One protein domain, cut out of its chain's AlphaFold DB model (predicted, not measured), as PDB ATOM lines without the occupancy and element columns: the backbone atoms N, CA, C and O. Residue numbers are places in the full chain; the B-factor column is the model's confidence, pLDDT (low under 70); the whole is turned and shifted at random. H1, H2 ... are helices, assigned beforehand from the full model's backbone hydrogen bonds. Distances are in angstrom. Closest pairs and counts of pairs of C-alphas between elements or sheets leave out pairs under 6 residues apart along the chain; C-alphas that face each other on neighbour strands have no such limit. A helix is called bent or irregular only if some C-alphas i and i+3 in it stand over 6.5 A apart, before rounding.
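Overview. This is residues 110 to 168 of the 220 residues of a protein of Austrofundulus limnaeus (UniProt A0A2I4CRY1). This is an open, thinly connected model: H1 lies by itself at one end, and a long run without a named element, residues 119 to 131, crosses to the other end, where H2 and H3 lie near each other. A second long run, residues 137 to 152, loops from H2 to H3, and a short tail follows H3. The printed part has 59 residues with three named helices, in the order H1, H2, H3 along the chain, and no named strand. The class is all helix, though under half of the residues, 24 of 59, are in named elements. The whole is loose, with a radius of gyration of the C-alphas of 14.2 A and spans of 39 by 27 by 17 A.

Arrangement. H1, residues 110 to 118, touches no helix. It is apart from H2, residues 132 to 136, although the two follow each other in the chain. It is also apart from H3, residues 153 to 162. H2 and H3 only just touch, with 3 pairs of C-alphas within 8 A. Their closest C-alphas are those of Arg 132 and Leu 160, 6.1 A apart, and their centres are 10.8 A apart. In H1 and H3 every O i to N i+4 pair is within hydrogen-bond range. In H2 the count is 0 of 1, and of its O i to N i+3 pairs 1 of 2 is within range.

Along the chain. H1 runs from Tyr 110, with its C-alpha at (-7.268, 61.033, -10.579), to Ile 118, and measures 12.4 A from first to last C-alpha. H2 runs from Arg 132, with its C-alpha at (-13.870, 32.753, -3.552), to Gln 136, over 9.2 A. H2 is irregular: C-alphas 132 and 135 are 7.4 A apart, where about 5 A is found in a regular helix. H3, the longest helix with 10 residues, runs from Glu 153 to Thr 162, whose C-alpha is at (-22.444, 32.504, 2.513), over 14.3 A.

Size, cuts and confidence. The two C-alphas farthest apart are those of Thr 117 and Arg 154, at 39.1 A. The first and last printed C-alphas, those of Tyr 110 and Leu 168, are 19.0 A apart. The link from H1 to H2, with 13 residues, and the link from H2 to H3, with 16 residues, are both long. The printed part has no cut. The mean pLDDT of the printed part is 87.2, and one residue, Ser 138, is under 70.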
ATOM      1  N   TYR A 110      -8.058  59.998 -11.267       87.44
ATOM      2  CA  TYR A 110      -7.268  61.033 -10.579       87.44
ATOM      3  C   TYR A 110      -6.591  60.513  -9.306       87.44
ATOM      4  O   TYR A 110      -5.381  60.665  -9.141       87.44
ATOM      5  N   ALA A 111      -7.352  59.851  -8.426       87.50
ATOM      6  CA  ALA A 111      -6.825  59.306  -7.175       87.50
ATOM      7  C   ALA A 111      -5.738  58.249  -7.424       87.50
ATOM      8  O   ALA A 111      -4.674  58.308  -6.815       87.50
ATOM      9  N   ALA A 112      -5.962  57.333  -8.372       87.44
ATOM     10  CA  ALA A 112      -4.989  56.304  -8.734       87.44
ATOM     11  C   ALA A 112      -3.710  56.902  -9.338       87.44
ATOM     12  O   ALA A 112      -2.613  56.433  -9.044       87.44
ATOM     13  N   ALA A 113      -3.832  57.938 -10.172       87.06
ATOM     14  CA  ALA A 113      -2.683  58.621 -10.755       87.06
ATOM     15  C   ALA A 113      -1.870  59.363  -9.682       87.06
ATOM     16  O   ALA A 113      -0.656  59.193  -9.616       87.06
ATOM     17  N   LYS A 114      -2.549  60.083  -8.777       85.81
ATOM     18  CA  LYS A 114      -1.915  60.740  -7.629       85.81
ATOM     19  C   LYS A 114      -1.210  59.730  -6.715       85.81
ATOM     20  O   LYS A 114      -0.069  59.960  -6.335       85.81
ATOM     21  N   MET A 115      -1.849  58.599  -6.408       86.62
ATOM     22  CA  MET A 115      -1.246  57.543  -5.587       86.62
ATOM     23  C   MET A 115       0.009  56.949  -6.221       86.62
ATOM     24  O   MET A 115       0.979  56.741  -5.508       86.62
ATOM     25  N   THR A 116       0.034  56.723  -7.536       86.19
ATOM     26  CA  THR A 116       1.241  56.231  -8.223       86.19
ATOM     27  C   THR A 116       2.376  57.252  -8.221       86.19
ATOM     28  O   THR A 116       3.531  56.859  -8.101       86.19
ATOM     29  N   THR A 117       2.071  58.549  -8.317       84.69
ATOM     30  CA  THR A 117       3.092  59.605  -8.205       84.69
ATOM     31  C   THR A 117       3.706  59.653  -6.809       84.69
ATOM     32  O   THR A 117       4.915  59.799  -6.682       84.69
ATOM     33  N   ILE A 118       2.881  59.517  -5.770       82.69
ATOM     34  CA  ILE A 118       3.316  59.592  -4.369       82.69
ATOM     35  C   ILE A 118       4.012  58.292  -3.938       82.69
ATOM     36  O   ILE A 118       5.053  58.326  -3.293       82.69
ATOM     37  N   TYR A 119       3.454  57.144  -4.314       84.69
ATOM     38  CA  TYR A 119       3.917  55.815  -3.935       84.69
ATOM     39  C   TYR A 119       4.193  54.990  -5.201       84.69
ATOM     40  O   TYR A 119       3.305  54.282  -5.682       84.69
ATOM     41  N   PRO A 120       5.421  55.009  -5.745       82.31
ATOM     42  CA  PRO A 120       5.733  54.327  -7.006       82.31
ATOM     43  C   PRO A 120       5.577  52.799  -6.928       82.31
ATOM     44  O   PRO A 120       5.363  52.146  -7.943       82.31
ATOM     45  N   LYS A 121       5.633  52.219  -5.720       83.94
ATOM     46  CA  LYS A 121       5.379  50.788  -5.470       83.94
ATOM     47  C   LYS A 121       3.886  50.441  -5.338       83.94
ATOM     48  O   LYS A 121       3.553  49.290  -5.072       83.94
ATOM     49  N   PHE A 122       2.985  51.414  -5.480       84.56
ATOM     50  CA  PHE A 122       1.546  51.191  -5.383       84.56
ATOM     51  C   PHE A 122       1.035  50.346  -6.556       84.56
ATOM     52  O   PHE A 122       1.149  50.729  -7.720       84.56
ATOM     53  N   MET A 123       0.410  49.214  -6.241       82.44
ATOM     54  CA  MET A 123      -0.213  48.333  -7.226       82.44
ATOM     55  C   MET A 123      -1.699  48.665  -7.370       82.44
ATOM     56  O   MET A 123      -2.500  48.338  -6.498       82.44
ATOM     57  N   LYS A 124      -2.083  49.279  -8.496       79.12
ATOM     58  CA  LYS A 124      -3.479  49.687  -8.757       79.12
ATOM     59  C   LYS A 124      -4.465  48.516  -8.796       79.12
ATOM     60  O   LYS A 124      -5.607  48.687  -8.393       79.12
ATOM     61  N   SER A 125      -4.028  47.359  -9.288       79.25
ATOM     62  CA  SER A 125      -4.885  46.186  -9.513       79.25
ATOM     63  C   SER A 125      -4.870  45.184  -8.356       79.25
ATOM     64  O   SER A 125      -5.302  44.049  -8.532       79.25
ATOM     65  N   ALA A 126      -4.338  45.561  -7.188       81.19
ATOM     66  CA  ALA A 126      -4.389  44.689  -6.023       81.19
ATOM     67  C   ALA A 126      -5.853  44.514  -5.567       81.19
ATOM     68  O   ALA A 126      -6.556  45.516  -5.399       81.19
ATOM     69  N   PRO A 127      -6.334  43.273  -5.365       83.88
ATOM     70  CA  PRO A 127      -7.694  43.046  -4.895       83.88
ATOM     71  C   PRO A 127      -7.845  43.593  -3.472       83.88
ATOM     72  O   PRO A 127      -7.094  43.228  -2.571       83.88
ATOM     73  N   MET A 128      -8.818  44.486  -3.273       85.69
ATOM     74  CA  MET A 128      -9.116  45.064  -1.953       85.69
ATOM     75  C   MET A 128     -10.023  44.168  -1.108       85.69
ATOM     76  O   MET A 128      -9.998  44.243   0.117       85.69
ATOM     77  N   PHE A 129     -10.828  43.334  -1.763       89.38
ATOM     78  CA  PHE A 129     -11.770  42.429  -1.124       89.38
ATOM     79  C   PHE A 129     -11.373  40.987  -1.398       89.38
ATOM     80  O   PHE A 129     -10.895  40.657  -2.484       89.38
ATOM     81  N   LEU A 130     -11.591  40.131  -0.404       89.19
ATOM     82  CA  LEU A 130     -11.406  38.698  -0.551       89.19
ATOM     83  C   LEU A 130     -12.634  38.097  -1.240       89.19
ATOM     84  O   LEU A 130     -13.763  38.347  -0.818       89.19
ATOM     85  N   ASP A 131     -12.412  37.292  -2.273       88.69
ATOM     86  CA  ASP A 131     -13.450  36.548  -2.987       88.69
ATOM     87  C   ASP A 131     -13.177  35.037  -2.917       88.69
ATOM     88  O   ASP A 131     -12.184  34.590  -2.341       88.69
ATOM     89  N   ARG A 132     -14.041  34.220  -3.529       88.50
ATOM     90  CA  ARG A 132     -13.870  32.753  -3.552       88.50
ATOM     91  C   ARG A 132     -12.599  32.286  -4.274       88.50
ATOM     92  O   ARG A 132     -12.176  31.150  -4.066       88.50
ATOM     93  N   ASN A 133     -11.969  33.139  -5.078       85.88
ATOM     94  CA  ASN A 133     -10.726  32.827  -5.779       85.88
ATOM     95  C   ASN A 133      -9.492  33.016  -4.886       85.88
ATOM     96  O   ASN A 133      -8.374  32.789  -5.350       85.88
ATOM     97  N   PHE A 134      -9.659  33.354  -3.599       82.81
ATOM     98  CA  PHE A 134      -8.554  33.583  -2.664       82.81
ATOM     99  C   PHE A 134      -7.525  32.448  -2.601       82.81
ATOM    100  O   PHE A 134      -6.357  32.695  -2.317       82.81
ATOM    101  N   LYS A 135      -7.931  31.203  -2.882       78.75
ATOM    102  CA  LYS A 135      -7.030  30.039  -2.909       78.75
ATOM    103  C   LYS A 135      -5.936  30.170  -3.982       78.75
ATOM    104  O   LYS A 135      -4.877  29.568  -3.838       78.75
ATOM    105  N   GLN A 136      -6.154  30.986  -5.017       82.50
ATOM    106  CA  GLN A 136      -5.156  31.303  -6.047       82.50
ATOM    107  C   GLN A 136      -4.087  32.293  -5.559       82.50
ATOM    108  O   GLN A 136      -3.019  32.401  -6.162       82.50
ATOM    109  N   LEU A 137      -4.329  32.990  -4.443       80.62
ATOM    110  CA  LEU A 137      -3.359  33.874  -3.802       80.62
ATOM    111  C   LEU A 137      -2.346  33.012  -3.026       80.62
ATOM    112  O   LEU A 137      -2.302  33.020  -1.803       80.62
ATOM    113  N   SER A 138      -1.520  32.243  -3.735       64.88
ATOM    114  CA  SER A 138      -0.665  31.164  -3.200       64.88
ATOM    115  C   SER A 138       0.247  31.536  -2.021       64.88
ATOM    116  O   SER A 138       0.763  30.650  -1.347       64.88
ATOM    117  N   LYS A 139       0.449  32.830  -1.746       82.94
ATOM    118  CA  LYS A 139       1.274  33.325  -0.639       82.94
ATOM    119  C   LYS A 139       0.500  33.594   0.657       82.94
ATOM    120  O   LYS A 139       1.123  33.609   1.713       82.94
ATOM    121  N   ILE A 140      -0.824  33.790   0.624       87.50
ATOM    122  CA  ILE A 140      -1.582  34.232   1.815       87.50
ATOM    123  C   ILE A 140      -1.819  33.106   2.830       87.50
ATOM    124  O   ILE A 140      -2.051  33.381   4.004       87.50
ATOM    125  N   SER A 141      -1.731  31.843   2.407       87.19
ATOM    126  CA  SER A 141      -1.852  30.671   3.287       87.19
ATOM    127  C   SER A 141      -0.651  30.487   4.220       87.19
ATOM    128  O   SER A 141      -0.755  29.779   5.217       87.19
ATOM    129  N   TYR A 142       0.488  31.130   3.940       91.19
ATOM    130  CA  TYR A 142       1.677  31.037   4.792       91.19
ATOM    131  C   TYR A 142       1.646  32.007   5.978       91.19
ATOM    132  O   TYR A 142       2.308  31.764   6.990       91.19
ATOM    133  N   TYR A 143       0.865  33.084   5.880       91.69
ATOM    134  CA  TYR A 143       0.808  34.137   6.889       91.69
ATOM    135  C   TYR A 143      -0.422  33.989   7.783       91.69
ATOM    136  O   TYR A 143      -1.504  33.621   7.331       91.69
ATOM    137  N   LEU A 144      -0.252  34.297   9.066       91.44
ATOM    138  CA  LEU A 144      -1.363  34.382  10.008       91.44
ATOM    139  C   LEU A 144      -2.191  35.655   9.743       91.44
ATOM    140  O   LEU A 144      -1.648  36.654   9.253       91.44
ATOM    141  N   PRO A 145      -3.483  35.662  10.103       91.69
ATOM    142  CA  PRO A 145      -4.277  36.887  10.133       91.69
ATOM    143  C   PRO A 145      -3.603  37.999  10.960       91.69
ATOM    144  O   PRO A 145      -2.971  37.695  11.976       91.69
ATOM    145  N   PRO A 146      -3.721  39.283  10.560       91.25
ATOM    146  CA  PRO A 146      -4.520  39.809   9.442       91.25
ATOM    147  C   PRO A 146      -3.807  39.790   8.076       91.25
ATOM    148  O   PRO A 146      -4.395  40.198   7.080       91.25
ATOM    149  N   PHE A 147      -2.545  39.356   8.015       89.94
ATOM    150  CA  PHE A 147      -1.719  39.424   6.798       89.94
ATOM    151  C   PHE A 147      -1.854  38.197   5.889       89.94
ATOM    152  O   PHE A 147      -1.349  38.182   4.768       89.94
ATOM    153  N   GLY A 148      -2.544  37.168   6.365       89.50
ATOM    154  CA  GLY A 148      -2.911  35.991   5.603       89.50
ATOM    155  C   GLY A 148      -4.051  35.244   6.272       89.50
ATOM    156  O   GLY A 148      -4.794  35.807   7.074       89.50
ATOM    157  N   ILE A 149      -4.191  33.973   5.919       91.06
ATOM    158  CA  ILE A 149      -5.343  33.142   6.286       91.06
ATOM    159  C   ILE A 149      -4.950  31.805   6.905       91.06
ATOM    160  O   ILE A 149      -5.808  30.938   7.076       91.06
ATOM    161  N   ARG A 150      -3.659  31.629   7.210       91.00
ATOM    162  CA  ARG A 150      -3.132  30.390   7.775       91.00
ATOM    163  C   ARG A 150      -3.977  29.978   8.977       91.00
ATOM    164  O   ARG A 150      -4.204  30.810   9.852       91.00
ATOM    165  N   THR A 151      -4.380  28.708   9.006       91.50
ATOM    166  CA  THR A 151      -5.242  28.059  10.020       91.50
ATOM    167  C   THR A 151      -6.728  28.426   9.996       91.50
ATOM    168  O   THR A 151      -7.517  27.784  10.693       91.50
ATOM    169  N   GLN A 152      -7.143  29.413   9.198       92.19
ATOM    170  CA  GLN A 152      -8.530  29.894   9.124       92.19
ATOM    171  C   GLN A 152      -9.170  29.673   7.749       92.19
ATOM    172  O   GLN A 152     -10.265  30.170   7.484       92.19
ATOM    173  N   GLU A 153      -8.539  28.889   6.878       90.06
ATOM    174  CA  GLU A 153      -8.941  28.708   5.483       90.06
ATOM    175  C   GLU A 153     -10.368  28.165   5.368       90.06
ATOM    176  O   GLU A 153     -11.162  28.693   4.598       90.06
ATOM    177  N   ARG A 154     -10.722  27.151   6.172       91.38
ATOM    178  CA  ARG A 154     -12.077  26.564   6.183       91.38
ATOM    179  C   ARG A 154     -13.140  27.558   6.650       91.38
ATOM    180  O   ARG A 154     -14.236  27.591   6.103       91.38
ATOM    181  N   ILE A 155     -12.819  28.364   7.664       93.50
ATOM    182  CA  ILE A 155     -13.737  29.376   8.202       93.50
ATOM    183  C   ILE A 155     -13.991  30.439   7.133       93.50
ATOM    184  O   ILE A 155     -15.138  30.790   6.866       93.50
ATOM    185  N   ILE A 156     -12.926  30.905   6.486       92.31
ATOM    186  CA  ILE A 156     -12.994  31.904   5.421       92.31
ATOM    187  C   ILE A 156     -13.763  31.365   4.214       92.31
ATOM    188  O   ILE A 156     -14.632  32.064   3.704       92.31
ATOM    189  N   ASP A 157     -13.533  30.117   3.806       91.19
ATOM    190  CA  ASP A 157     -14.274  29.473   2.713       91.19
ATOM    191  C   ASP A 157     -15.786  29.432   3.001       91.19
ATOM    192  O   ASP A 157     -16.599  29.792   2.147       91.19
ATOM    193  N   ASN A 158     -16.179  29.091   4.233       94.25
ATOM    194  CA  ASN A 158     -17.583  29.078   4.656       94.25
ATOM    195  C   ASN A 158     -18.203  30.484   4.669       94.25
ATOM    196  O   ASN A 158     -19.328  30.680   4.188       94.25
ATOM    197  N   ILE A 159     -17.469  31.474   5.190       94.25
ATOM    198  CA  ILE A 159     -17.901  32.877   5.197       94.25
ATOM    199  C   ILE A 159     -18.094  33.360   3.764       94.25
ATOM    200  O   ILE A 159     -19.146  33.915   3.441       94.25
ATOM    201  N   LEU A 160     -17.124  33.118   2.885       92.25
ATOM    202  CA  LEU A 160     -17.198  33.542   1.493       92.25
ATOM    203  C   LEU A 160     -18.309  32.802   0.750       92.25
ATOM    204  O   LEU A 160     -18.994  33.411  -0.064       92.25
ATOM    205  N   THR A 161     -18.564  31.533   1.061       92.56
ATOM    206  CA  THR A 161     -19.676  30.779   0.465       92.56
ATOM    207  C   THR A 161     -21.035  31.389   0.814       92.56
ATOM    208  O   THR A 161     -21.919  31.451  -0.038       92.56
ATOM    209  N   THR A 162     -21.186  31.902   2.035       94.38
ATOM    210  CA  THR A 162     -22.444  32.504   2.513       94.38
ATOM    211  C   THR A 162     -22.563  33.995   2.162       94.38
ATOM    212  O   THR A 162     -23.662  34.542   2.078       94.38
ATOM    213  N   THR A 163     -21.435  34.671   1.943       92.88
ATOM    214  CA  THR A 163     -21.389  36.090   1.571       92.88
ATOM    215  C   THR A 163     -21.987  36.305   0.179       92.88
ATOM    216  O   THR A 163     -21.531  35.713  -0.795       92.88
ATOM    217  N   LYS A 164     -22.995  37.184   0.084       87.38
ATOM    218  CA  LYS A 164     -23.700  37.495  -1.175       87.38
ATOM    219  C   LYS A 164     -22.920  38.431  -2.103       87.38
ATOM    220  O   LYS A 164     -22.984  38.272  -3.314       87.38
ATOM    221  N   TYR A 165     -22.207  39.402  -1.534       86.81
ATOM    222  CA  TYR A 165     -21.484  40.434  -2.276       86.81
ATOM    223  C   TYR A 165     -20.111  40.647  -1.640       86.81
ATOM    224  O   TYR A 165     -20.029  40.904  -0.440       86.81
ATOM    225  N   TYR A 166     -19.047  40.540  -2.439       85.44
ATOM    226  CA  TYR A 166     -17.668  40.753  -1.979       85.44
ATOM    227  C   TYR A 166     -17.186  42.193  -2.195       85.44
ATOM    228  O   TYR A 166     -16.242  42.610  -1.543       85.44
ATOM    229  N   GLY A 167     -17.808  42.942  -3.112       87.31
ATOM    230  CA  GLY A 167     -17.358  44.270  -3.538       87.31
ATOM    231  C   GLY A 167     -18.310  45.411  -3.177       87.31
ATOM    232  O   GLY A 167     -19.175  45.283  -2.312       87.31
ATOM    233  N   LEU A 168     -18.153  46.536  -3.881       87.38
ATOM    234  CA  LEU A 168     -18.976  47.740  -3.709       87.38
ATOM    235  C   LEU A 168     -20.399  47.588  -4.276       87.38
ATOM    236  O   LEU A 168     -21.294  48.339  -3.890       87.38
TER     237      LEU A 168